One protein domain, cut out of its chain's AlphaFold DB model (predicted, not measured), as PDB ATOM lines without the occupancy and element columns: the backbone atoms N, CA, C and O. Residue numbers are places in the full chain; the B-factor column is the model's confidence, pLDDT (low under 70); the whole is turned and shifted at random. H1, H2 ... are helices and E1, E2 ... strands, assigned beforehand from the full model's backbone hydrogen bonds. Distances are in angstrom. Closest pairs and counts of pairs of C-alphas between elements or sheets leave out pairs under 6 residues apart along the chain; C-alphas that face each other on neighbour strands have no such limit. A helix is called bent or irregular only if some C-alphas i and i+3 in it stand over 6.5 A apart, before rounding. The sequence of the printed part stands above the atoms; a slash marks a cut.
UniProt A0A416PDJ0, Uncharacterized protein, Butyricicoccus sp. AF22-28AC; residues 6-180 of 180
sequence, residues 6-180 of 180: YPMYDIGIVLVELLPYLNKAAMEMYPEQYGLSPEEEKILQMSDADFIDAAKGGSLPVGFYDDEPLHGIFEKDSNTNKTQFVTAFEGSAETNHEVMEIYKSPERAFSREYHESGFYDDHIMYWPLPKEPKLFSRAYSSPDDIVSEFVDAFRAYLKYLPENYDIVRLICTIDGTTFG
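What this domain is: This is residues 6 to 180 of the 180 residues of an uncharacterized protein of Butyricicoccus sp. AF22-28AC (UniProt A0A416PDJ0). A six-stranded antiparallel sheet, curled like part of a barrel and folded back on itself, makes one end of the domain, and a loose cluster of five helices, H1 to H5, makes the other. H6 and H7 graze the sheet, and a long link, residues 154 to 170, leads from H7 back to E6. The printed part has 175 residues, with seven named helices and six named strands in the order E1 H1 H2 H3 H4 H5 E2 E3 H6 E4 E5 H7 E6; the sheet's order is E2, E5, E1, E6, E3, E4. The class is mixed, helices and strands, and the whole is compact, with a radius of gyration of the C-alphas of 16.1 A and spans of 47 by 38 by 33 A.

Where its parts are: E1, residues 6 to 14, is 20.0 A long and begins at C-alpha 6 (68.118, -3.213, -23.246). E6, residues 171 to 179, is 23.9 A long and ends at C-alpha 179 (65.968, 1.205, -27.521). The other strands are E2, residues 84 to 87, E3, residues 89 to 95, 17.8 A long, E4, residues 111 to 114, and E5, residues 123 to 128. The helices are H1, residues 19 to 29, 14.9 A long, H2, residues 31 to 34, H3, residues 38 to 44, H4, residues 48 to 56, H5, residues 68 to 74, H6, residues 97 to 103, and H7, residues 143 to 153, 15.6 A long, which begins at C-alpha 143 (44.405, -17.749, -15.636).

How they stand to each other: The twisted sheet is a folded sheet, one bent back into two leaves: E2 and E5 face E6, E3 and E4, with E1 as the hinge, which bends by 75 degrees at residue 11. Backbone pairs within hydrogen-bond range include N 84 and O 126 at 2.8 A for E2 and E5, N 13 and O 127 at 2.9 A for E5 and E1, N 8 and O 176 at 2.8 A for E1 and E6, N 92 and O 175 at 2.9 A for E6 and E3, and N 114 and O 91 at 2.8 A for E3 and E4. E5, H7 and E6 form a split strand-helix-strand unit, two strands of one sheet that are not neighbours, with a helix between them along the chain and E1 between them in the sheet; its crossover is right-handed. H5, H6 and H7 only graze the sheet. H1 touches H5 at a steep tilt of 64 degrees, the closest C-alphas being those of Asn 23 and Leu 70, 6.6 A apart. H2, H3 and H4 are each close to H1 but not clearly touching it; the closest C-alphas of H1 and H4, Pro 20 and Ala 55, are 6.1 A apart. In H1, H4, H5, H6 and H7 every O i to N i+4 pair is within hydrogen-bond range; in H3 2 of 3 are, and H2 is too short for such a pair.

The domain as a whole: The two C-alphas farthest apart, Pro 38 and Arg 138, are 49.0 A apart. The printed part has no cut, and the links H4 to H5, E5 to H7 and H7 to E6 are long. The mean pLDDT of the printed part is 88.2; residues 105 to 107, 116 to 121, 131 to 135 and 137 to 138 are under 70.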
ATOM      1  N   TYR A   6      68.413  -2.546 -24.511       88.75
ATOM      2  CA  TYR A   6      68.118  -3.213 -23.246       88.75
ATOM      3  C   TYR A   6      67.238  -4.440 -23.497       88.75
ATOM      4  O   TYR A   6      66.177  -4.301 -24.103       88.75
ATOM      5  N   PRO A   7      67.642  -5.644 -23.048       92.19
ATOM      6  CA  PRO A   7      66.786  -6.815 -23.169       92.19
ATOM      7  C   PRO A   7      65.552  -6.648 -22.280       92.19
ATOM      8  O   PRO A   7      65.653  -6.201 -21.132       92.19
ATOM      9  N   MET A   8      64.403  -7.054 -22.801       91.75
ATOM     10  CA  MET A   8      63.127  -7.021 -22.112       91.75
ATOM     11  C   MET A   8      62.516  -8.416 -22.100       91.75
ATOM     12  O   MET A   8      62.384  -9.058 -23.133       91.75
ATOM     13  N   TYR A   9      62.123  -8.851 -20.907       92.50
ATOM     14  CA  TYR A   9      61.321 -10.046 -20.704       92.50
ATOM     15  C   TYR A   9      60.269  -9.734 -19.644       92.50
ATOM     16  O   TYR A   9      60.614  -9.362 -18.512       92.50
ATOM     17  N   ASP A  10      58.999  -9.849 -20.011       93.06
ATOM     18  CA  ASP A  10      57.879  -9.626 -19.103       93.06
ATOM     19  C   ASP A  10      56.691 -10.538 -19.412       93.06
ATOM     20  O   ASP A  10      56.660 -11.243 -20.423       93.06
ATOM     21  N   ILE A  11      55.711 -10.549 -18.513       92.88
ATOM     22  CA  ILE A  11      54.461 -11.285 -18.691       92.88
ATOM     23  C   ILE A  11      53.300 -10.359 -18.336       92.88
ATOM     24  O   ILE A  11      53.316  -9.687 -17.303       92.88
ATOM     25  N   GLY A  12      52.283 -10.310 -19.189       94.81
ATOM     26  CA  GLY A  12      51.204  -9.335 -19.062       94.81
ATOM     27  C   GLY A  12      49.989  -9.655 -19.915       94.81
ATOM     28  O   GLY A  12      50.046 -10.523 -20.780       94.81
ATOM     29  N   ILE A  13      48.896  -8.923 -19.698       96.44
ATOM     30  CA  ILE A  13      47.776  -8.899 -20.645       96.44
ATOM     31  C   ILE A  13      48.077  -7.852 -21.715       96.44
ATOM     32  O   ILE A  13      48.105  -6.657 -21.418       96.44
ATOM     33  N   VAL A  14      48.299  -8.290 -22.953       96.75
ATOM     34  CA  VAL A  14      48.548  -7.397 -24.095       96.75
ATOM     35  C   VAL A  14      47.239  -6.748 -24.530       96.75
ATOM     36  O   VAL A  14      46.240  -7.429 -24.752       96.75
ATOM     37  N   LEU A  15      47.237  -5.421 -24.659       96.19
ATOM     38  CA  LEU A  15      46.001  -4.650 -24.831       96.19
ATOM     39  C   LEU A  15      45.634  -4.386 -26.291       96.19
ATOM     40  O   LEU A  15      44.545  -3.886 -26.555       96.19
ATOM     41  N   VAL A  16      46.495  -4.757 -27.239       93.00
ATOM     42  CA  VAL A  16      46.386  -4.317 -28.635       93.00
ATOM     43  C   VAL A  16      45.077  -4.722 -29.326       93.00
ATOM     44  O   VAL A  16      44.483  -3.935 -30.056       93.00
ATOM     45  N   GLU A  17      44.567  -5.925 -29.057       93.31
ATOM     46  CA  GLU A  17      43.269  -6.357 -29.594       93.31
ATOM     47  C   GLU A  17      42.067  -5.800 -28.820       93.31
ATOM     48  O   GLU A  17      40.931  -5.859 -29.296       93.31
ATOM     49  N   LEU A  18      42.303  -5.268 -27.621       95.94
ATOM     50  CA  LEU A  18      41.280  -4.638 -26.796       95.94
ATOM     51  C   LEU A  18      41.110  -3.152 -27.132       95.94
ATOM     52  O   LEU A  18      40.081  -2.581 -26.765       95.94
ATOM     53  N   LEU A  19      42.069  -2.542 -27.845       95.31
ATOM     54  CA  LEU A  19      42.109  -1.102 -28.118       95.31
ATOM     55  C   LEU A  19      40.787  -0.536 -28.635       95.31
ATOM     56  O   LEU A  19      40.334   0.431 -28.031       95.31
ATOM     57  N   PRO A  20      40.081  -1.136 -29.614       95.81
ATOM     58  CA  PRO A  20      38.801  -0.591 -30.070       95.81
ATOM     59  C   PRO A  20      37.786  -0.395 -28.949       95.81
ATOM     60  O   PRO A  20      37.134   0.645 -28.855       95.81
ATOM     61  N   TYR A  21      37.664  -1.390 -28.076       96.50
ATOM     62  CA  TYR A  21      36.693  -1.389 -26.989       96.50
ATOM     63  C   TYR A  21      37.100  -0.403 -25.893       96.50
ATOM     64  O   TYR A  21      36.261   0.373 -25.427       96.50
ATOM     65  N   LEU A  22      38.390  -0.399 -25.540       96.81
ATOM     66  CA  LEU A  22      38.961   0.514 -24.552       96.81
ATOM     67  C   LEU A  22      38.849   1.971 -25.018       96.81
ATOM     68  O   LEU A  22      38.366   2.816 -24.264       96.81
ATOM     69  N   ASN A  23      39.213   2.246 -26.274       95.88
ATOM     70  CA  ASN A  23      39.139   3.568 -26.885       95.88
ATOM     71  C   ASN A  23      37.702   4.054 -27.005       95.88
ATOM     72  O   ASN A  23      37.442   5.196 -26.655       95.88
ATOM     73  N   LYS A  24      36.735   3.213 -27.401       95.69
ATOM     74  CA  LYS A  24      35.330   3.651 -27.430       95.69
ATOM     75  C   LYS A  24      34.865   4.138 -26.057       95.69
ATOM     76  O   LYS A  24      34.269   5.208 -25.955       95.69
ATOM     77  N   ALA A  25      35.152   3.379 -25.004       95.44
ATOM     78  CA  ALA A  25      34.790   3.783 -23.651       95.44
ATOM     79  C   ALA A  25      35.541   5.052 -23.207       95.44
ATOM     80  O   ALA A  25      34.934   5.962 -22.644       95.44
ATOM     81  N   ALA A  26      36.840   5.147 -23.495       95.19
ATOM     82  CA  ALA A  26      37.654   6.311 -23.160       95.19
ATOM     83  C   ALA A  26      37.208   7.580 -23.906       95.19
ATOM     84  O   ALA A  26      37.098   8.632 -23.287       95.19
ATOM     85  N   MET A  27      36.868   7.485 -25.193       94.75
ATOM     86  CA  MET A  27      36.341   8.589 -26.004       94.75
ATOM     87  C   MET A  27      34.994   9.107 -25.483       94.75
ATOM     88  O   MET A  27      34.726  10.302 -25.559       94.75
ATOM     89  N   GLU A  28      34.144   8.236 -24.935       92.62
ATOM     90  CA  GLU A  28      32.884   8.653 -24.307       92.62
ATOM     91  C   GLU A  28      33.089   9.323 -22.946       92.62
ATOM     92  O   GLU A  28      32.358  10.251 -22.599       92.62
ATOM     93  N   MET A  29      34.065   8.853 -22.165       91.94
ATOM     94  CA  MET A  29      34.365   9.392 -20.835       91.94
ATOM     95  C   MET A  29      35.199  10.680 -20.885       91.94
ATOM     96  O   MET A  29      35.014  11.549 -20.032       91.94
ATOM     97  N   TYR A  30      36.087  10.798 -21.874       90.88
ATOM     98  CA  TYR A  30      37.103  11.847 -22.003       90.88
ATOM     99  C   TYR A  30      37.211  12.379 -23.449       90.88
ATOM    100  O   TYR A  30      38.299  12.364 -24.038       90.88
ATOM    101  N   PRO A  31      36.110  12.848 -24.066       86.75
ATOM    102  CA  PRO A  31      36.099  13.272 -25.472       86.75
ATOM    103  C   PRO A  31      37.105  14.395 -25.778       86.75
ATOM    104  O   PRO A  31      37.621  14.495 -26.891       86.75
ATOM    105  N   GLU A  32      37.427  15.231 -24.791       85.25
ATOM    106  CA  GLU A  32      38.399  16.316 -24.909       85.25
ATOM    107  C   GLU A  32      39.851  15.850 -25.087       85.25
ATOM    108  O   GLU A  32      40.663  16.631 -25.582       85.25
ATOM    109  N   GLN A  33      40.185  14.611 -24.704       83.69
ATOM    110  CA  GLN A  33      41.534  14.046 -24.865       83.69
ATOM    111  C   GLN A  33      41.785  13.536 -26.293       83.69
ATOM    112  O   GLN A  33      42.937  13.452 -26.704       83.69
ATOM    113  N   TYR A  34      40.728  13.218 -27.051       83.25
ATOM    114  CA  TYR A  34      40.841  12.566 -28.362       83.25
ATOM    115  C   TYR A  34      40.734  13.518 -29.556       83.25
ATOM    116  O   TYR A  34      41.217  13.188 -30.632       83.25
ATOM    117  N   GLY A  35      40.100  14.688 -29.409       80.31
ATOM    118  CA  GLY A  35      39.932  15.612 -30.540       80.31
ATOM    119  C   GLY A  35      39.208  14.971 -31.734       80.31
ATOM    120  O   GLY A  35      39.682  15.066 -32.864       80.31
ATOM    121  N   LEU A  36      38.081  14.306 -31.455       84.38
ATOM    122  CA  LEU A  36      37.362  13.418 -32.374       84.38
ATOM    123  C   LEU A  36      37.064  14.048 -33.741       84.38
ATOM    124  O   LEU A  36      36.558  15.168 -33.852       84.38
ATOM    125  N   SER A  37      37.307  13.281 -34.800       86.56
ATOM    126  CA  SER A  37      36.858  13.614 -36.146       86.56
ATOM    127  C   SER A  37      35.338  13.420 -36.300       86.56
ATOM    128  O   SER A  37      34.736  12.598 -35.604       86.56
ATOM    129  N   PRO A  38      34.691  14.075 -37.286       88.25
ATOM    130  CA  PRO A  38      33.270  13.850 -37.573       88.25
ATOM    131  C   PRO A  38      32.918  12.403 -37.953       88.25
ATOM    132  O   PRO A  38      31.743  12.038 -37.983       88.25
ATOM    133  N   GLU A  39      33.907  11.597 -38.345       89.12
ATOM    134  CA  GLU A  39      33.729  10.171 -38.614       89.12
ATOM    135  C   GLU A  39      33.689   9.373 -37.310       89.12
ATOM    136  O   GLU A  39      32.745   8.615 -37.094       89.12
ATOM    137  N   GLU A  40      34.635   9.608 -36.402       89.56
ATOM    138  CA  GLU A  40      34.670   8.966 -35.083       89.56
ATOM    139  C   GLU A  40      33.447   9.340 -34.243       89.56
ATOM    140  O   GLU A  40      32.824   8.462 -33.648       89.56
ATOM    141  N   GLU A  41      33.007  10.601 -34.288       90.06
ATOM    142  CA  GLU A  41      31.759  11.030 -33.646       90.06
ATOM    143  C   GLU A  41      30.550  10.215 -34.126       90.06
ATOM    144  O   GLU A  41      29.683   9.872 -33.324       90.06
ATOM    145  N   LYS A  42      30.481   9.854 -35.417       89.88
ATOM    146  CA  LYS A  42      29.393   9.010 -35.944       89.88
ATOM    147  C   LYS A  42      29.491   7.576 -35.443       89.88
ATOM    148  O   LYS A  42      28.455   6.992 -35.134       89.88
ATOM    149  N   ILE A  43      30.700   7.022 -35.349       90.56
ATOM    150  CA  ILE A  43      30.931   5.681 -34.793       90.56
ATOM    151  C   ILE A  43      30.489   5.618 -33.324       90.56
ATOM    152  O   ILE A  43      29.876   4.633 -32.905       90.56
ATOM    153  N   LEU A  44      30.717   6.679 -32.545       90.31
ATOM    154  CA  LEU A  44      30.241   6.759 -31.158       90.31
ATOM    155  C   LEU A  44      28.709   6.747 -31.047       90.31
ATOM    156  O   LEU A  44      28.180   6.284 -30.043       90.31
ATOM    157  N   GLN A  45      27.986   7.188 -32.081       90.50
ATOM    158  CA  GLN A  45      26.518   7.129 -32.130       90.50
ATOM    159  C   GLN A  45      25.965   5.795 -32.668       90.50
ATOM    160  O   GLN A  45      24.745   5.622 -32.721       90.50
ATOM    161  N   MET A  46      26.820   4.860 -33.101       93.06
ATOM    162  CA  MET A  46      26.378   3.535 -33.552       93.06
ATOM    163  C   MET A  46      25.844   2.695 -32.393       93.06
ATOM    164  O   MET A  46      26.242   2.873 -31.241       93.06
ATOM    165  N   SER A  47      24.982   1.728 -32.720       94.12
ATOM    166  CA  SER A  47      24.559   0.732 -31.741       94.12
ATOM    167  C   SER A  47      25.756  -0.091 -31.251       94.12
ATOM    168  O   SER A  47      26.725  -0.300 -31.985       94.12
ATOM    169  N   ASP A  48      25.678  -0.587 -30.015       93.25
ATOM    170  CA  ASP A  48      26.739  -1.416 -29.432       93.25
ATOM    171  C   ASP A  48      27.018  -2.659 -30.289       93.25
ATOM    172  O   ASP A  48      28.174  -3.027 -30.480       93.25
ATOM    173  N   ALA A  49      25.972  -3.260 -30.869       92.50
ATOM    174  CA  ALA A  49      26.095  -4.419 -31.750       92.50
ATOM    175  C   ALA A  49      26.864  -4.088 -33.039       92.50
ATOM    176  O   ALA A  49      27.829  -4.777 -33.364       92.50
ATOM    177  N   ASP A  50      26.491  -3.004 -33.727       94.50
ATOM    178  CA  ASP A  50      27.162  -2.610 -34.971       94.50
ATOM    179  C   ASP A  50      28.622  -2.211 -34.715       94.50
ATOM    180  O   ASP A  50      29.506  -2.497 -35.523       94.50
ATOM    181  N   PHE A  51      28.889  -1.564 -33.576       95.50
ATOM    182  CA  PHE A  51      30.249  -1.228 -33.170       95.50
ATOM    183  C   PHE A  51      31.093  -2.481 -32.920       95.50
ATOM    184  O   PHE A  51      32.209  -2.576 -33.427       95.50
ATOM    185  N   ILE A  52      30.567  -3.446 -32.160       94.56
ATOM    186  CA  ILE A  52      31.261  -4.705 -31.864       94.56
ATOM    187  C   ILE A  52      31.587  -5.464 -33.154       94.56
ATOM    188  O   ILE A  52      32.691  -5.996 -33.292       94.56
ATOM    189  N   ASP A  53      30.655  -5.509 -34.104       93.75
ATOM    190  CA  ASP A  53      30.875  -6.172 -35.388       93.75
ATOM    191  C   ASP A  53      31.943  -5.448 -36.224       93.75
ATOM    192  O   ASP A  53      32.823  -6.100 -36.793       93.75
ATOM    193  N   ALA A  54      31.943  -4.111 -36.230       93.88
ATOM    194  CA  ALA A  54      32.975  -3.312 -36.890       93.88
ATOM    195  C   ALA A  54      34.364  -3.477 -36.242       93.88
ATOM    196  O   ALA A  54      35.365  -3.587 -36.953       93.88
ATOM    197  N   ALA A  55      34.432  -3.547 -34.907       93.94
ATOM    198  CA  ALA A  55      35.668  -3.790 -34.162       93.94
ATOM    199  C   ALA A  55      36.267  -5.161 -34.501       93.94
ATOM    200  O   ALA A  55      37.449  -5.262 -34.823       93.94
ATOM    201  N   LYS A  56      35.444  -6.219 -34.508       89.88
ATOM    202  CA  LYS A  56      35.869  -7.574 -34.910       89.88
ATOM    203  C   LYS A  56      36.325  -7.638 -36.366       89.88
ATOM    204  O   LYS A  56      37.226  -8.406 -36.690       89.88
ATOM    205  N   GLY A  57      35.676  -6.872 -37.241       88.19
ATOM    206  CA  GLY A  57      35.987  -6.812 -38.666       88.19
ATOM    207  C   GLY A  57      37.212  -5.967 -39.016       88.19
ATOM    208  O   GLY A  57      37.591  -5.941 -40.185       88.19
ATOM    209  N   GLY A  58      37.816  -5.263 -38.052       88.94
ATOM    210  CA  GLY A  58      38.934  -4.360 -38.322       88.94
ATOM    211  C   GLY A  58      38.529  -3.106 -39.108       88.94
ATOM    212  O   GLY A  58      39.375  -2.490 -39.748       88.94
ATOM    213  N   SER A  59      37.242  -2.736 -39.121       91.19
ATOM    214  CA  SER A  59      36.698  -1.716 -40.035       91.19
ATOM    215  C   SER A  59      36.477  -0.342 -39.399       91.19
ATOM    216  O   SER A  59      35.891   0.535 -40.030       91.19
ATOM    217  N   LEU A  60      36.878  -0.164 -38.141       93.12
ATOM    218  CA  LEU A  60      36.837   1.132 -37.465       93.12
ATOM    219  C   LEU A  60      37.932   2.088 -37.987       93.12
ATOM    220  O   LEU A  60      38.937   1.632 -38.537       93.12
ATOM    221  N   PRO A  61      37.769   3.408 -37.802       91.56
ATOM    222  CA  PRO A  61      38.838   4.378 -38.027       91.56
ATOM    223  C   PRO A  61      40.082   4.106 -37.170       91.56
ATOM    224  O   PRO A  61      39.984   3.523 -36.089       91.56
ATOM    225  N   VAL A  62      41.244   4.584 -37.630       88.50
ATOM    226  CA  VAL A  62      42.545   4.351 -36.973       88.50
ATOM    227  C   VAL A  62      42.576   4.801 -35.510       88.50
ATOM    228  O   VAL A  62      43.165   4.103 -34.695       88.50
ATOM    229  N   GLY A  63      41.868   5.877 -35.143       89.31
ATOM    230  CA  GLY A  63      41.833   6.380 -33.766       89.31
ATOM    231  C   GLY A  63      41.237   5.403 -32.745       89.31
ATOM    232  O   GLY A  63      41.479   5.542 -31.553       89.31
ATOM    233  N   PHE A  64      40.502   4.372 -33.181       92.69
ATOM    234  CA  PHE A  64      40.051   3.291 -32.291       92.69
ATOM    235  C   PHE A  64      41.140   2.246 -32.011       92.69
ATOM    236  O   PHE A  64      41.015   1.492 -31.048       92.69
ATOM    237  N   TYR A  65      42.202   2.197 -32.812       91.31
ATOM    238  CA  TYR A  65      43.345   1.293 -32.635       91.31
ATOM    239  C   TYR A  65      44.603   2.016 -32.150       91.31
ATOM    240  O   TYR A  65      45.627   1.368 -31.985       91.31
ATOM    241  N   ASP A  66      44.528   3.330 -31.951       88.44
ATOM    242  CA  ASP A  66      45.617   4.144 -31.426       88.44
ATOM    243  C   ASP A  66      45.634   4.055 -29.895       88.44
ATOM    244  O   ASP A  66      44.606   4.261 -29.242       88.44
ATOM    245  N   ASP A  67      46.771   3.696 -29.311       89.50
ATOM    246  CA  ASP A  67      46.937   3.568 -27.869       89.50
ATOM    247  C   ASP A  67      47.625   4.780 -27.220       89.50
ATOM    248  O   ASP A  67      47.590   4.883 -25.992       89.50
ATOM    249  N   GLU A  68      48.139   5.754 -27.985       88.38
ATOM    250  CA  GLU A  68      48.799   6.941 -27.425       88.38
ATOM    251  C   GLU A  68      47.853   7.796 -26.557       88.38
ATOM    252  O   GLU A  68      48.206   8.109 -25.409       88.38
ATOM    253  N   PRO A  69      46.630   8.164 -27.010       90.12
ATOM    254  CA  PRO A  69      45.713   8.934 -26.168       90.12
ATOM    255  C   PRO A  69      45.273   8.129 -24.940       90.12
ATOM    256  O   PRO A  69      45.116   8.674 -23.843       90.12
ATOM    257  N   LEU A  70      45.109   6.817 -25.124       91.88
ATOM    258  CA  LEU A  70      44.669   5.894 -24.089       91.88
ATOM    259  C   LEU A  70      45.727   5.738 -22.991       91.88
ATOM    260  O   LEU A  70      45.388   5.764 -21.808       91.88
ATOM    261  N   HIS A  71      47.006   5.667 -23.362       92.19
ATOM    262  CA  HIS A  71      48.128   5.655 -22.430       92.19
ATOM    263  C   HIS A  71      48.092   6.883 -21.508       92.19
ATOM    264  O   HIS A  71      48.096   6.733 -20.283       92.19
ATOM    265  N   GLY A  72      47.942   8.088 -22.069       91.88
ATOM    266  CA  GLY A  72      47.873   9.329 -21.288       91.88
ATOM    267  C   GLY A  72      46.656   9.432 -20.353       91.88
ATOM    268  O   GLY A  72      46.688  10.191 -19.373       91.88
ATOM    269  N   ILE A  73      45.583   8.685 -20.636       93.44
ATOM    270  CA  ILE A  73      44.424   8.515 -19.747       93.44
ATOM    271  C   ILE A  73      44.759   7.511 -18.641       93.44
ATOM    272  O   ILE A  73      44.585   7.821 -17.459       93.44
ATOM    273  N   PHE A  74      45.297   6.344 -19.001       94.56
ATOM    274  CA  PHE A  74      45.603   5.276 -18.052       94.56
ATOM    275  C   PHE A  74      46.659   5.664 -17.024       94.56
ATOM    276  O   PHE A  74      46.505   5.292 -15.864       94.56
ATOM    277  N   GLU A  75      47.665   6.465 -17.384       92.44
ATOM    278  CA  GLU A  75      48.661   6.975 -16.428       92.44
ATOM    279  C   GLU A  75      48.036   7.764 -15.265       92.44
ATOM    280  O   GLU A  75      48.575   7.785 -14.155       92.44
ATOM    281  N   LYS A  76      46.898   8.425 -15.505       91.44
ATOM    282  CA  LYS A  76      46.219   9.289 -14.525       91.44
ATOM    283  C   LYS A  76      45.124   8.560 -13.746       91.44
ATOM    284  O   LYS A  76      44.719   9.042 -12.688       91.44
ATOM    285  N   ASP A  77      44.642   7.429 -14.250       90.25
ATOM    286  CA  ASP A  77      43.598   6.618 -13.624       90.25
ATOM    287  C   ASP A  77      44.209   5.642 -12.607       90.25
ATOM    288  O   ASP A  77      45.053   4.807 -12.926       90.25
ATOM    289  N   SER A  78      43.767   5.723 -11.350       89.50
ATOM    290  CA  SER A  78      44.322   4.922 -10.254       89.50
ATOM    291  C   SER A  78      44.162   3.408 -10.411       89.50
ATOM    292  O   SER A  78      44.865   2.667  -9.725       89.50
ATOM    293  N   ASN A  79      43.224   2.942 -11.240       90.00
ATOM    294  CA  ASN A  79      42.989   1.515 -11.461       90.00
ATOM    295  C   ASN A  79      43.879   0.959 -12.577       90.00
ATOM    296  O   ASN A  79      44.356  -0.171 -12.477       90.00
ATOM    297  N   THR A  80      44.125   1.756 -13.620       91.00
ATOM    298  CA  THR A  80      44.858   1.325 -14.818       91.00
ATOM    299  C   THR A  80      46.295   1.837 -14.877       91.00
ATOM    300  O   THR A  80      47.049   1.342 -15.700       91.00
ATOM    301  N   ASN A  81      46.739   2.731 -13.988       89.88
ATOM    302  CA  ASN A  81      48.095   3.323 -13.999       89.88
ATOM    303  C   ASN A  81      49.274   2.339 -13.906       89.88
ATOM    304  O   ASN A  81      50.429   2.746 -14.020       89.88
ATOM    305  N   LYS A  82      49.011   1.052 -13.677       90.12
ATOM    306  CA  LYS A  82      50.023  -0.005 -13.752       90.12
ATOM    307  C   LYS A  82      50.365  -0.398 -15.188       90.12
ATOM    308  O   LYS A  82      51.384  -1.060 -15.377       90.12
ATOM    309  N   THR A  83      49.536  -0.045 -16.175       94.56
ATOM    310  CA  THR A  83      49.796  -0.343 -17.590       94.56
ATOM    311  C   THR A  83      51.175   0.137 -17.993       94.56
ATOM    312  O   THR A  83      51.562   1.266 -17.700       94.56
ATOM    313  N   GLN A  84      51.909  -0.733 -18.667       94.44
ATOM    314  CA  GLN A  84      53.184  -0.407 -19.267       94.44
ATOM    315  C   GLN A  84      52.939   0.013 -20.708       94.44
ATOM    316  O   GLN A  84      52.203  -0.656 -21.433       94.44
ATOM    317  N   PHE A  85      53.579   1.108 -21.097       93.06
ATOM    318  CA  PHE A  85      53.651   1.577 -22.467       93.06
ATOM    319  C   PHE A  85      55.125   1.640 -22.842       93.06
ATOM    320  O   PHE A  85      55.878   2.456 -22.307       93.06
ATOM    321  N   VAL A  86      55.563   0.698 -23.670       91.25
ATOM    322  CA  VAL A  86      56.972   0.555 -24.033       91.25
ATOM    323  C   VAL A  86      57.134   1.003 -25.471       91.25
ATOM    324  O   VAL A  86      56.722   0.292 -26.378       91.25
ATOM    325  N   THR A  87      57.730   2.178 -25.656       88.44
ATOM    326  CA  THR A  87      58.101   2.732 -26.965       88.44
ATOM    327  C   THR A  87      59.441   2.185 -27.441       88.44
ATOM    328  O   THR A  87      60.284   1.840 -26.610       88.44
ATOM    329  N   ALA A  88      59.669   2.212 -28.754       87.75
ATOM    330  CA  ALA A  88      60.865   1.678 -29.398       87.75
ATOM    331  C   ALA A  88      61.149   0.243 -28.927       87.75
ATOM    332  O   ALA A  88      62.133  -0.030 -28.236       87.75
ATOM    333  N   PHE A  89      60.232  -0.664 -29.255       90.06
ATOM    334  CA  PHE A  89      60.299  -2.084 -28.939       90.06
ATOM    335  C   PHE A  89      60.445  -2.913 -30.221       90.06
ATOM    336  O   PHE A  89      59.698  -2.741 -31.181       90.06
ATOM    337  N   GLU A  90      61.406  -3.834 -30.223       91.69
ATOM    338  CA  GLU A  90      61.540  -4.882 -31.238       91.69
ATOM    339  C   GLU A  90      61.515  -6.243 -30.543       91.69
ATOM    340  O   GLU A  90      62.310  -6.505 -29.635       91.69
ATOM    341  N   GLY A  91      60.602  -7.117 -30.956       93.31
ATOM    342  CA  GLY A  91      60.388  -8.404 -30.305       93.31
ATOM    343  C   GLY A  91      59.001  -8.956 -30.575       93.31
ATOM    344  O   GLY A  91      58.351  -8.575 -31.545       93.31
ATOM    345  N   SER A  92      58.525  -9.825 -29.695       94.62
ATOM    346  CA  SER A  92      57.222 -10.457 -29.848       94.62
ATOM    347  C   SER A  92      56.443 -10.516 -28.542       94.62
ATOM    348  O   SER A  92      56.985 -10.437 -27.434       94.62
ATOM    349  N   ALA A  93      55.129 -10.644 -28.690       95.56
ATOM    350  CA  ALA A  93      54.241 -11.016 -27.612       95.56
ATOM    351  C   ALA A  93      53.382 -12.202 -28.047       95.56
ATOM    352  O   ALA A  93      52.648 -12.133 -29.035       95.56
ATOM    353  N   GLU A  94      53.456 -13.288 -27.288       95.19
ATOM    354  CA  GLU A  94      52.773 -14.545 -27.593       95.19
ATOM    355  C   GLU A  94      52.060 -15.071 -26.358       95.19
ATOM    356  O   GLU A  94      52.585 -14.947 -25.247       95.19
ATOM    357  N   THR A  95      50.890 -15.698 -26.533       93.88
ATOM    358  CA  THR A  95      50.169 -16.327 -25.419       93.88
ATOM    359  C   THR A  95      51.112 -17.218 -24.619       93.88
ATOM    360  O   THR A  95      51.802 -18.081 -25.165       93.88
ATOM    361  N   ASN A  96      51.135 -17.015 -23.305       92.00
ATOM    362  CA  ASN A  96      52.086 -17.681 -22.436       92.00
ATOM    363  C   ASN A  96      51.943 -19.213 -22.506       92.00
ATOM    364  O   ASN A  96      50.837 -19.754 -22.493       92.00
ATOM    365  N   HIS A  97      53.072 -19.923 -22.526       87.06
ATOM    366  CA  HIS A  97      53.094 -21.383 -22.647       87.06
ATOM    367  C   HIS A  97      52.271 -22.114 -21.567       87.06
ATOM    368  O   HIS A  97      51.581 -23.077 -21.893       87.06
ATOM    369  N   GLU A  98      52.274 -21.648 -20.310       86.25
ATOM    370  CA  GLU A  98      51.493 -22.275 -19.235       86.25
ATOM    371  C   GLU A  98      49.981 -22.115 -19.494       86.25
ATOM    372  O   GLU A  98      49.199 -23.030 -19.236       86.25
ATOM    373  N   VAL A  99      49.558 -20.981 -20.068       87.12
ATOM    374  CA  VAL A  99      48.169 -20.755 -20.511       87.12
ATOM    375  C   VAL A  99      47.831 -21.709 -21.660       87.12
ATOM    376  O   VAL A  99      46.810 -22.399 -21.624       87.12
ATOM    377  N   MET A 100      48.715 -21.819 -22.652       85.12
ATOM    378  CA  MET A 100      48.534 -22.713 -23.799       85.12
ATOM    379  C   MET A 100      48.359 -24.182 -23.393       85.12
ATOM    380  O   MET A 100      47.500 -24.880 -23.943       85.12
ATOM    381  N   GLU A 101      49.134 -24.652 -22.415       83.69
ATOM    382  CA  GLU A 101      49.040 -26.014 -21.884       83.69
ATOM    383  C   GLU A 101      47.690 -26.293 -21.208       83.69
ATOM    384  O   GLU A 101      47.124 -27.381 -21.380       83.69
ATOM    385  N   ILE A 102      47.148 -25.317 -20.473       81.31
ATOM    386  CA  ILE A 102      45.863 -25.439 -19.771       81.31
ATOM    387  C   ILE A 102      44.702 -25.514 -20.768       81.31
ATOM    388  O   ILE A 102      43.858 -26.410 -20.664       81.31
ATOM    389  N   TYR A 103      44.666 -24.614 -21.753       72.94
ATOM    390  CA  TYR A 103      43.532 -24.497 -22.679       72.94
ATOM    391  C   TYR A 103      43.606 -25.426 -23.891       72.94
ATOM    392  O   TYR A 103      42.607 -25.584 -24.595       72.94
ATOM    393  N   LYS A 104      44.754 -26.078 -24.131       71.44
ATOM    394  CA  LYS A 104      44.956 -27.084 -25.193       71.44
ATOM    395  C   LYS A 104      44.481 -26.628 -26.580       71.44
ATOM    396  O   LYS A 104      44.005 -27.445 -27.367       71.44
ATOM    397  N   SER A 105      44.592 -25.336 -26.880       65.94
ATOM    398  CA  SER A 105      44.047 -24.751 -28.109       65.94
ATOM    399  C   SER A 105      45.033 -23.774 -28.769       65.94
ATOM    400  O   SER A 105      44.806 -22.566 -28.713       65.94
ATOM    401  N   PRO A 106      46.097 -24.271 -29.438       64.75
ATOM    402  CA  PRO A 106      47.043 -23.453 -30.216       64.75
ATOM    403  C   PRO A 106      46.380 -22.538 -31.244       64.75
ATOM    404  O   PRO A 106      46.843 -21.428 -31.459       64.75
ATOM    405  N   GLU A 107      45.249 -22.949 -31.813       68.94
ATOM    406  CA  GLU A 107      44.512 -22.164 -32.816       68.94
ATOM    407  C   GLU A 107      43.898 -20.867 -32.265       68.94
ATOM    408  O   GLU A 107      43.457 -20.021 -33.035       68.94
ATOM    409  N   ARG A 108      43.850 -20.714 -30.937       74.38
ATOM    410  CA  ARG A 108      43.347 -19.511 -30.261       74.38
ATOM    411  C   ARG A 108      44.467 -18.667 -29.660       74.38
ATOM    412  O   ARG A 108      44.163 -17.695 -28.982       74.38
ATOM    413  N   ALA A 109      45.730 -19.036 -29.867       86.56
ATOM    414  CA  ALA A 109      46.850 -18.276 -29.337       86.56
ATOM    415  C   ALA A 109      46.923 -16.898 -30.006       86.56
ATOM    416  O   ALA A 109      46.802 -16.767 -31.223       86.56
ATOM    417  N   PHE A 110      47.129 -15.876 -29.192       92.38
ATOM    418  CA  PHE A 110      47.619 -14.587 -29.635       92.38
ATOM    419  C   PHE A 110      49.115 -14.693 -29.958       92.38
ATOM    420  O   PHE A 110      49.876 -15.323 -29.224       92.38
ATOM    421  N   SER A 111      49.530 -14.052 -31.044       92.69
ATOM    422  CA  SER A 111      50.931 -13.850 -31.399       92.69
ATOM    423  C   SER A 111      51.032 -12.561 -32.206       92.69
ATOM    424  O   SER A 111      50.244 -12.342 -33.132       92.69
ATOM    425  N   ARG A 112      51.970 -11.693 -31.830       92.06
ATOM    426  CA  ARG A 112      52.279 -10.456 -32.542       92.06
ATOM    427  C   ARG A 112      53.772 -10.178 -32.488       92.06
ATOM    428  O   ARG A 112      54.376 -10.258 -31.424       92.06
ATOM    429  N   GLU A 113      54.316  -9.812 -33.639       91.88
ATOM    430  CA  GLU A 113      55.670  -9.286 -33.788       91.88
ATOM    431  C   GLU A 113      55.626  -7.756 -33.771       91.88
ATOM    432  O   GLU A 113      54.677  -7.145 -34.270       91.88
ATOM    433  N   TYR A 114      56.663  -7.158 -33.202       88.06
ATOM    434  CA  TYR A 114      56.867  -5.725 -33.067       88.06
ATOM    435  C   TYR A 114      58.209  -5.363 -33.688       88.06
ATOM    436  O   TYR A 114      59.210  -6.071 -33.524       88.06
ATOM    437  N   HIS A 115      58.232  -4.252 -34.412       82.94
ATOM    438  CA  HIS A 115      59.390  -3.829 -35.179       82.94
ATOM    439  C   HIS A 115      59.588  -2.328 -35.007       82.94
ATOM    440  O   HIS A 115      58.757  -1.546 -35.458       82.94
ATOM    441  N   GLU A 116      60.746  -1.921 -34.483       69.06
ATOM    442  CA  GLU A 116      61.107  -0.506 -34.288       69.06
ATOM    443  C   GLU A 116      60.985   0.322 -35.586       69.06
ATOM    444  O   GLU A 116      60.664   1.506 -35.571       69.06
ATOM    445  N   SER A 117      61.210  -0.300 -36.749       63.38
ATOM    446  CA  SER A 117      61.083   0.378 -38.050       63.38
ATOM    447  C   SER A 117      59.637   0.603 -38.527       63.38
ATOM    448  O   SER A 117      59.428   1.263 -39.551       63.38
ATOM    449  N   GLY A 118      58.643   0.048 -37.831       58.16
ATOM    450  CA  GLY A 118      57.226   0.186 -38.146       58.16
ATOM    451  C   GLY A 118      56.604   1.371 -37.416       58.16
ATOM    452  O   GLY A 118      56.485   1.346 -36.203       58.16
ATOM    453  N   PHE A 119      56.116   2.371 -38.157       52.56
ATOM    454  CA  PHE A 119      55.461   3.575 -37.608       52.56
ATOM    455  C   PHE A 119      54.254   3.317 -36.676       52.56
ATOM    456  O   PHE A 119      53.808   4.253 -36.026       52.56
ATOM    457  N   TYR A 120      53.702   2.098 -36.654       58.38
ATOM    458  CA  TYR A 120      52.557   1.695 -35.821       58.38
ATOM    459  C   TYR A 120      52.832   0.433 -34.978       58.38
ATOM    460  O   TYR A 120      51.935  -0.038 -34.287       58.38
ATOM    461  N   ASP A 121      54.036  -0.144 -35.069       64.44
ATOM    462  CA  ASP A 121      54.418  -1.410 -34.415       64.44
ATOM    463  C   ASP A 121      55.704  -1.262 -33.587       64.44
ATOM    464  O   ASP A 121      56.324  -2.256 -33.203       64.44
ATOM    465  N   ASP A 122      56.125  -0.023 -33.330       74.81
ATOM    466  CA  ASP A 122      57.313   0.303 -32.547       74.81
ATOM    467  C   ASP A 122      57.029   0.375 -31.042       74.81
ATOM    468  O   ASP A 122      57.940   0.659 -30.266       74.81
ATOM    469  N   HIS A 123      55.795   0.118 -30.608       86.19
ATOM    470  CA  HIS A 123      55.408   0.155 -29.206       86.19
ATOM    471  C   HIS A 123      54.483  -0.997 -28.813       86.19
ATOM    472  O   HIS A 123      53.766  -1.578 -29.628       86.19
ATOM    473  N   ILE A 124      54.504  -1.328 -27.522       91.75
ATOM    474  CA  ILE A 124      53.611  -2.311 -26.910       91.75
ATOM    475  C   ILE A 124      52.975  -1.739 -25.641       91.75
ATOM    476  O   ILE A 124      53.673  -1.319 -24.712       91.75
ATOM    477  N   MET A 125      51.639  -1.791 -25.576       95.00
ATOM    478  CA  MET A 125      50.875  -1.533 -24.357       95.00
ATOM    479  C   MET A 125      50.362  -2.836 -23.731       95.00
ATOM    480  O   MET A 125      49.676  -3.641 -24.373       95.00
ATOM    481  N   TYR A 126      50.666  -3.042 -22.451       96.50
ATOM    482  CA  TYR A 126      50.226  -4.222 -21.705       96.50
ATOM    483  C   TYR A 126      49.975  -3.915 -20.228       96.50
ATOM    484  O   TYR A 126      50.540  -2.987 -19.648       96.50
ATOM    485  N   TRP A 127      49.125  -4.714 -19.592       96.12
ATOM    486  CA  TRP A 127      48.946  -4.693 -18.144       96.12
ATOM    487  C   TRP A 127      49.876  -5.736 -17.500       96.12
ATOM    488  O   TRP A 127      49.712  -6.929 -17.771       96.12
ATOM    489  N   PRO A 128      50.887  -5.318 -16.715       94.19
ATOM    490  CA  PRO A 128      51.941  -6.210 -16.243       94.19
ATOM    491  C   PRO A 128      51.444  -7.126 -15.128       94.19
ATOM    492  O   PRO A 128      50.716  -6.694 -14.230       94.19
ATOM    493  N   LEU A 129      51.912  -8.372 -15.135       90.81
ATOM    494  CA  LEU A 129      51.715  -9.306 -14.033       90.81
ATOM    495  C   LEU A 129      52.934  -9.286 -13.094       90.81
ATOM    496  O   LEU A 129      54.057  -9.017 -13.526       90.81
ATOM    497  N   PRO A 130      52.750  -9.563 -11.790       81.38
ATOM    498  CA  PRO A 130      53.848  -9.785 -10.861       81.38
ATOM    499  C   PRO A 130      54.906 -10.742 -11.427       81.38
ATOM    500  O   PRO A 130      54.585 -11.839 -11.886       81.38
ATOM    501  N   LYS A 131      56.181 -10.340 -11.339       67.50
ATOM    502  CA  LYS A 131      57.348 -11.118 -11.787       67.50
ATOM    503  C   LYS A 131      57.625 -12.280 -10.832       67.50
ATOM    504  O   LYS A 131      58.603 -12.272 -10.091       67.50
ATOM    505  N   GLU A 132      56.734 -13.259 -10.818       67.31
ATOM    506  CA  GLU A 132      56.913 -14.519 -10.105       67.31
ATOM    507  C   GLU A 132      57.351 -15.614 -11.093       67.31
ATOM    508  O   GLU A 132      56.947 -15.602 -12.255       67.31
ATOM    509  N   PRO A 133      58.172 -16.591 -10.665       59.50
ATOM    510  CA  PRO A 133      58.776 -17.585 -11.556       59.50
ATOM    511  C   PRO A 133      57.774 -18.537 -12.230       59.50
ATOM    512  O   PRO A 133      58.187 -19.345 -13.058       59.50
ATOM    513  N   LYS A 134      56.489 -18.481 -11.854       64.19
ATOM    514  CA  LYS A 134      55.369 -19.181 -12.495       64.19
ATOM    515  C   LYS A 134      54.109 -18.341 -12.353       64.19
ATOM    516  O   LYS A 134      53.815 -17.912 -11.228       64.19
ATOM    517  N   LEU A 135      53.345 -18.206 -13.438       65.69
ATOM    518  CA  LEU A 135      52.059 -17.500 -13.438       65.69
ATOM    519  C   LEU A 135      51.130 -18.094 -12.382       65.69
ATOM    520  O   LEU A 135      50.566 -17.359 -11.579       65.69
ATOM    521  N   PHE A 136      51.069 -19.428 -12.308       76.25
ATOM    522  CA  PHE A 136      50.153 -20.150 -11.416       76.25
ATOM    523  C   PHE A 136      50.773 -20.558 -10.069       76.25
ATOM    524  O   PHE A 136      50.511 -21.639  -9.534       76.25
ATOM    525  N   SER A 137      51.668 -19.722  -9.534       65.75
ATOM    526  CA  SER A 137      52.222 -19.875  -8.180       65.75
ATOM    527  C   SER A 137      51.578 -18.892  -7.196       65.75
ATOM    528  O   SER A 137      50.459 -18.466  -7.405       65.75
ATOM    529  N   ARG A 138      52.224 -18.538  -6.077       61.59
ATOM    530  CA  ARG A 138      51.595 -17.807  -4.950       61.59
ATOM    531  C   ARG A 138      50.840 -16.514  -5.322       61.59
ATOM    532  O   ARG A 138      50.045 -16.071  -4.499       61.59
ATOM    533  N   ALA A 139      51.097 -15.927  -6.495       73.44
ATOM    534  CA  ALA A 139      50.394 -14.755  -7.013       73.44
ATOM    535  C   ALA A 139      49.023 -15.069  -7.651       73.44
ATOM    536  O   ALA A 139      48.089 -14.311  -7.408       73.44
ATOM    537  N   TYR A 140      48.867 -16.179  -8.386       81.88
ATOM    538  CA  TYR A 140      47.601 -16.576  -9.024       81.88
ATOM    539  C   TYR A 140      47.411 -18.091  -8.991       81.88
ATOM    540  O   TYR A 140      48.355 -18.851  -9.179       81.88
ATOM    541  N   SER A 141      46.180 -18.558  -8.783       81.56
ATOM    542  CA  SER A 141      45.881 -19.998  -8.795       81.56
ATOM    543  C   SER A 141      45.480 -20.491 -10.187       81.56
ATOM    544  O   SER A 141      45.571 -21.688 -10.460       81.56
ATOM    545  N   SER A 142      45.037 -19.587 -11.064       86.56
ATOM    546  CA  SER A 142      44.588 -19.890 -12.422       86.56
ATOM    547  C   SER A 142      44.652 -18.661 -13.351       86.56
ATOM    548  O   SER A 142      44.723 -17.531 -12.862       86.56
ATOM    549  N   PRO A 143      44.580 -18.850 -14.685       88.69
ATOM    550  CA  PRO A 143      44.405 -17.749 -15.636       88.69
ATOM    551  C   PRO A 143      43.147 -16.909 -15.369       88.69
ATOM    552  O   PRO A 143      43.144 -15.708 -15.621       88.69
ATOM    553  N   ASP A 144      42.091 -17.525 -14.833       89.00
ATOM    554  CA  ASP A 144      40.823 -16.844 -14.555       89.00
ATOM    555  C   ASP A 144      40.956 -15.819 -13.419       89.00
ATOM    556  O   ASP A 144      40.278 -14.791 -13.440       89.00
ATOM    557  N   ASP A 145      41.861 -16.050 -12.461       90.75
ATOM    558  CA  ASP A 145      42.156 -15.080 -11.397       90.75
ATOM    559  C   ASP A 145      42.782 -13.806 -11.986       90.75
ATOM    560  O   ASP A 145      42.410 -12.694 -11.611       90.75
ATOM    561  N   ILE A 146      43.691 -13.979 -12.953       92.06
ATOM    562  CA  ILE A 146      44.347 -12.885 -13.679       92.06
ATOM    563  C   ILE A 146      43.310 -12.084 -14.472       92.06
ATOM    564  O   ILE A 146      43.275 -10.856 -14.391       92.06
ATOM    565  N   VAL A 147      42.438 -12.774 -15.215       93.00
ATOM    566  CA  VAL A 147      41.366 -12.122 -15.981       93.00
ATOM    567  C   VAL A 147      40.389 -11.404 -15.056       93.00
ATOM    568  O   VAL A 147      39.964 -10.300 -15.378       93.00
ATOM    569  N   SER A 148      40.061 -11.977 -13.900       93.69
ATOM    570  CA  SER A 148      39.165 -11.342 -12.930       93.69
ATOM    571  C   SER A 148      39.753 -10.038 -12.383       93.69
ATOM    572  O   SER A 148      39.064  -9.018 -12.382       93.69
ATOM    573  N   GLU A 149      41.031 -10.033 -11.984       94.12
ATOM    574  CA  GLU A 149      41.717  -8.817 -11.519       94.12
ATOM    575  C   GLU A 149      41.777  -7.750 -12.625       94.12
ATOM    576  O   GLU A 149      41.491  -6.577 -12.380       94.12
ATOM    577  N   PHE A 150      42.078  -8.163 -13.859       95.50
ATOM    578  CA  PHE A 150      42.076  -7.276 -15.018       95.50
ATOM    579  C   PHE A 150      40.691  -6.679 -15.291       95.50
ATOM    580  O   PHE A 150      40.560  -5.466 -15.446       95.50
ATOM    581  N   VAL A 151      39.639  -7.500 -15.318       95.38
ATOM    582  CA  VAL A 151      38.264  -7.042 -15.563       95.38
ATOM    583  C   VAL A 151      37.811  -6.064 -14.483       95.38
ATOM    584  O   VAL A 151      37.129  -5.087 -14.792       95.38
ATOM    585  N   ASP A 152      38.215  -6.276 -13.230       95.38
ATOM    586  CA  ASP A 152      37.933  -5.341 -12.146       95.38
ATOM    587  C   ASP A 152      38.672  -4.009 -12.321       95.38
ATOM    588  O   ASP A 152      38.050  -2.953 -12.175       95.38
ATOM    589  N   ALA A 153      39.955  -4.038 -12.693       95.06
ATOM    590  CA  ALA A 153      40.750  -2.834 -12.938       95.06
ATOM    591  C   ALA A 153      40.253  -2.030 -14.155       95.06
ATOM    592  O   ALA A 153      40.205  -0.801 -14.109       95.06
ATOM    593  N   PHE A 154      39.827  -2.711 -15.220       96.50
ATOM    594  CA  PHE A 154      39.406  -2.099 -16.486       96.50
ATOM    595  C   PHE A 154      37.886  -1.983 -16.636       96.50
ATOM    596  O   PHE A 154      37.402  -1.636 -17.712       96.50
ATOM    597  N   ARG A 155      37.104  -2.224 -15.579       95.19
ATOM    598  CA  ARG A 155      35.632  -2.308 -15.638       95.19
ATOM    599  C   ARG A 155      34.968  -1.140 -16.371       95.19
ATOM    600  O   ARG A 155      34.009  -1.353 -17.107       95.19
ATOM    601  N   ALA A 156      35.469   0.082 -16.174       93.50
ATOM    602  CA  ALA A 156      34.947   1.281 -16.832       93.50
ATOM    603  C   ALA A 156      35.165   1.283 -18.358       93.50
ATOM    604  O   ALA A 156      34.374   1.868 -19.093       93.50
ATOM    605  N   TYR A 157      36.203   0.592 -18.833       95.75
ATOM    606  CA  TYR A 157      36.634   0.562 -20.228       95.75
ATOM    607  C   TYR A 157      36.139  -0.675 -20.997       95.75
ATOM    608  O   TYR A 157      36.103  -0.668 -22.223       95.75
ATOM    609  N   LEU A 158      35.713  -1.738 -20.305       95.00
ATOM    610  CA  LEU A 158      35.313  -3.009 -20.930       95.00
ATOM    611  C   LEU A 158      33.830  -3.096 -21.319       95.00
ATOM    612  O   LEU A 158      33.371  -4.155 -21.738       95.00
ATOM    613  N   LYS A 159      33.072  -1.995 -21.227       93.19
ATOM    614  CA  LYS A 159      31.627  -1.951 -21.531       93.19
ATOM    615  C   LYS A 159      31.271  -2.540 -22.904       93.19
ATOM    616  O   LYS A 159      30.215  -3.147 -23.048       93.19
ATOM    617  N   TYR A 160      32.135  -2.335 -23.896       93.81
ATOM    618  CA  TYR A 160      31.900  -2.743 -25.283       93.81
ATOM    619  C   TYR A 160      32.540  -4.079 -25.647       93.81
ATOM    620  O   TYR A 160      32.398  -4.529 -26.782       93.81
ATOM    621  N   LEU A 161      33.254  -4.713 -24.715       94.50
ATOM    622  CA  LEU A 161      33.870  -6.002 -24.973       94.50
ATOM    623  C   LEU A 161      32.774  -7.080 -25.097       94.50
ATOM    624  O   LEU A 161      31.889  -7.143 -24.241       94.50
ATOM    625  N   PRO A 162      32.811  -7.951 -26.121       92.56
ATOM    626  CA  PRO A 162      31.865  -9.057 -26.227       92.56
ATOM    627  C   PRO A 162      31.911  -9.964 -24.989       92.56
ATOM    628  O   PRO A 162      32.993 -10.336 -24.545       92.56
ATOM    629  N   GLU A 163      30.750 -10.394 -24.483       87.31
ATOM    630  CA  GLU A 163      30.661 -11.238 -23.272       87.31
ATOM    631  C   GLU A 163      31.464 -12.545 -23.368       87.31
ATOM    632  O   GLU A 163      31.912 -13.086 -22.362       87.31
ATOM    633  N   ASN A 164      31.644 -13.067 -24.581       87.88
ATOM    634  CA  ASN A 164      32.374 -14.299 -24.857       87.88
ATOM    635  C   ASN A 164      33.798 -14.060 -25.383       87.88
ATOM    636  O   ASN A 164      34.377 -14.966 -25.988       87.88
ATOM    637  N   TYR A 165      34.339 -12.850 -25.226       91.31
ATOM    638  CA  TYR A 165      35.697 -12.548 -25.652       91.31
ATOM    639  C   TYR A 165      36.702 -13.320 -24.790       91.31
ATOM    640  O   TYR A 165      36.708 -13.226 -23.563       91.31
ATOM    641  N   ASP A 166      37.568 -14.086 -25.446       91.19
ATOM    642  CA  ASP A 166      38.606 -14.870 -24.786       91.19
ATOM    643  C   ASP A 166      39.781 -13.951 -24.415       91.19
ATOM    644  O   ASP A 166      40.711 -13.778 -25.199       91.19
ATOM    645  N   ILE A 167      39.704 -13.296 -23.249       93.94
ATOM    646  CA  ILE A 167      40.789 -12.444 -22.718       93.94
ATOM    647  C   ILE A 167      41.991 -13.301 -22.314       93.94
ATOM    648  O   ILE A 167      43.127 -12.838 -22.363       93.94
ATOM    649  N   VAL A 168      41.765 -14.560 -21.934       92.31
ATOM    650  CA  VAL A 168      42.805 -15.422 -21.372       92.31
ATOM    651  C   VAL A 168      43.964 -15.622 -22.350       92.31
ATOM    652  O   VAL A 168      45.122 -15.608 -21.935       92.31
ATOM    653  N   ARG A 169      43.688 -15.721 -23.657       92.31
ATOM    654  CA  ARG A 169      44.746 -15.811 -24.680       92.31
ATOM    655  C   ARG A 169      45.645 -14.572 -24.755       92.31
ATOM    656  O   ARG A 169      46.730 -14.661 -25.313       92.31
ATOM    657  N   LEU A 170      45.206 -13.425 -24.238       95.62
ATOM    658  CA  LEU A 170      45.991 -12.191 -24.229       95.62
ATOM    659  C   LEU A 170      46.983 -12.135 -23.062       95.62
ATOM    660  O   LEU A 170      47.767 -11.193 -22.994       95.62
ATOM    661  N   ILE A 171      46.972 -13.124 -22.157       94.50
ATOM    662  CA  ILE A 171      48.046 -13.330 -21.182       94.50
ATOM    663  C   ILE A 171      49.269 -13.834 -21.948       94.50
ATOM    664  O   ILE A 171      49.361 -15.015 -22.299       94.50
ATOM    665  N   CYS A 172      50.206 -12.934 -22.207       94.50
ATOM    666  CA  CYS A 172      51.333 -13.166 -23.092       94.50
ATOM    667  C   CYS A 172      52.665 -13.101 -22.356       94.50
ATOM    668  O   CYS A 172      52.845 -12.322 -21.419       94.50
ATOM    669  N   THR A 173      53.616 -13.897 -22.835       94.31
ATOM    670  CA  THR A 173      55.041 -13.630 -22.649       94.31
ATOM    671  C   THR A 173      55.446 -12.550 -23.646       94.31
ATOM    672  O   THR A 173      55.114 -12.661 -24.824       94.31
ATOM    673  N   ILE A 174      56.154 -11.529 -23.175       95.38
ATOM    674  CA  ILE A 174      56.684 -10.423 -23.972       95.38
ATOM    675  C   ILE A 174      58.204 -10.546 -23.932       95.38
ATOM    676  O   ILE A 174      58.792 -10.458 -22.853       95.38
ATOM    677  N   ASP A 175      58.827 -10.772 -25.083       95.06
ATOM    678  CA  ASP A 175      60.270 -10.990 -25.210       95.06
ATOM    679  C   ASP A 175      60.830 -10.123 -26.335       95.06
ATOM    680  O   ASP A 175      60.283 -10.085 -27.438       95.06
ATOM    681  N   GLY A 176      61.904  -9.391 -26.060       93.12
ATOM    682  CA  GLY A 176      62.468  -8.482 -27.046       93.12
ATOM    683  C   GLY A 176      63.529  -7.541 -26.505       93.12
ATOM    684  O   GLY A 176      64.223  -7.808 -25.521       93.12
ATOM    685  N   THR A 177      63.679  -6.420 -27.196       91.38
ATOM    686  CA  THR A 177      64.660  -5.376 -26.914       91.38
ATOM    687  C   THR A 177      63.989  -4.013 -26.972       91.38
ATOM    688  O   THR A 177      63.181  -3.751 -27.861       91.38
ATOM    689  N   THR A 178      64.344  -3.140 -26.035       89.12
ATOM    690  CA  THR A 178      63.977  -1.724 -26.072       89.12
ATOM    691  C   THR A 178      65.184  -0.859 -26.413       89.12
ATOM    692  O   THR A 178      66.328  -1.207 -26.084       89.12
ATOM    693  N   PHE A 179      64.934   0.273 -27.068       82.31
ATOM    694  CA  PHE A 179      65.968   1.205 -27.521       82.31
ATOM    695  C   PHE A 179      65.880   2.535 -26.758       82.31
ATOM    696  O   PHE A 179      64.794   3.076 -26.556       82.31
ATOM    697  N   GLY A 180      67.032   3.059 -26.320       70.75
ATOM    698  CA  GLY A 180      67.157   4.319 -25.570       70.75
ATOM    699  C   GLY A 180      68.341   5.187 -25.979       70.75
ATOM    700  O   GLY A 180      69.274   4.688 -26.661       70.75
TER     701      GLY A 180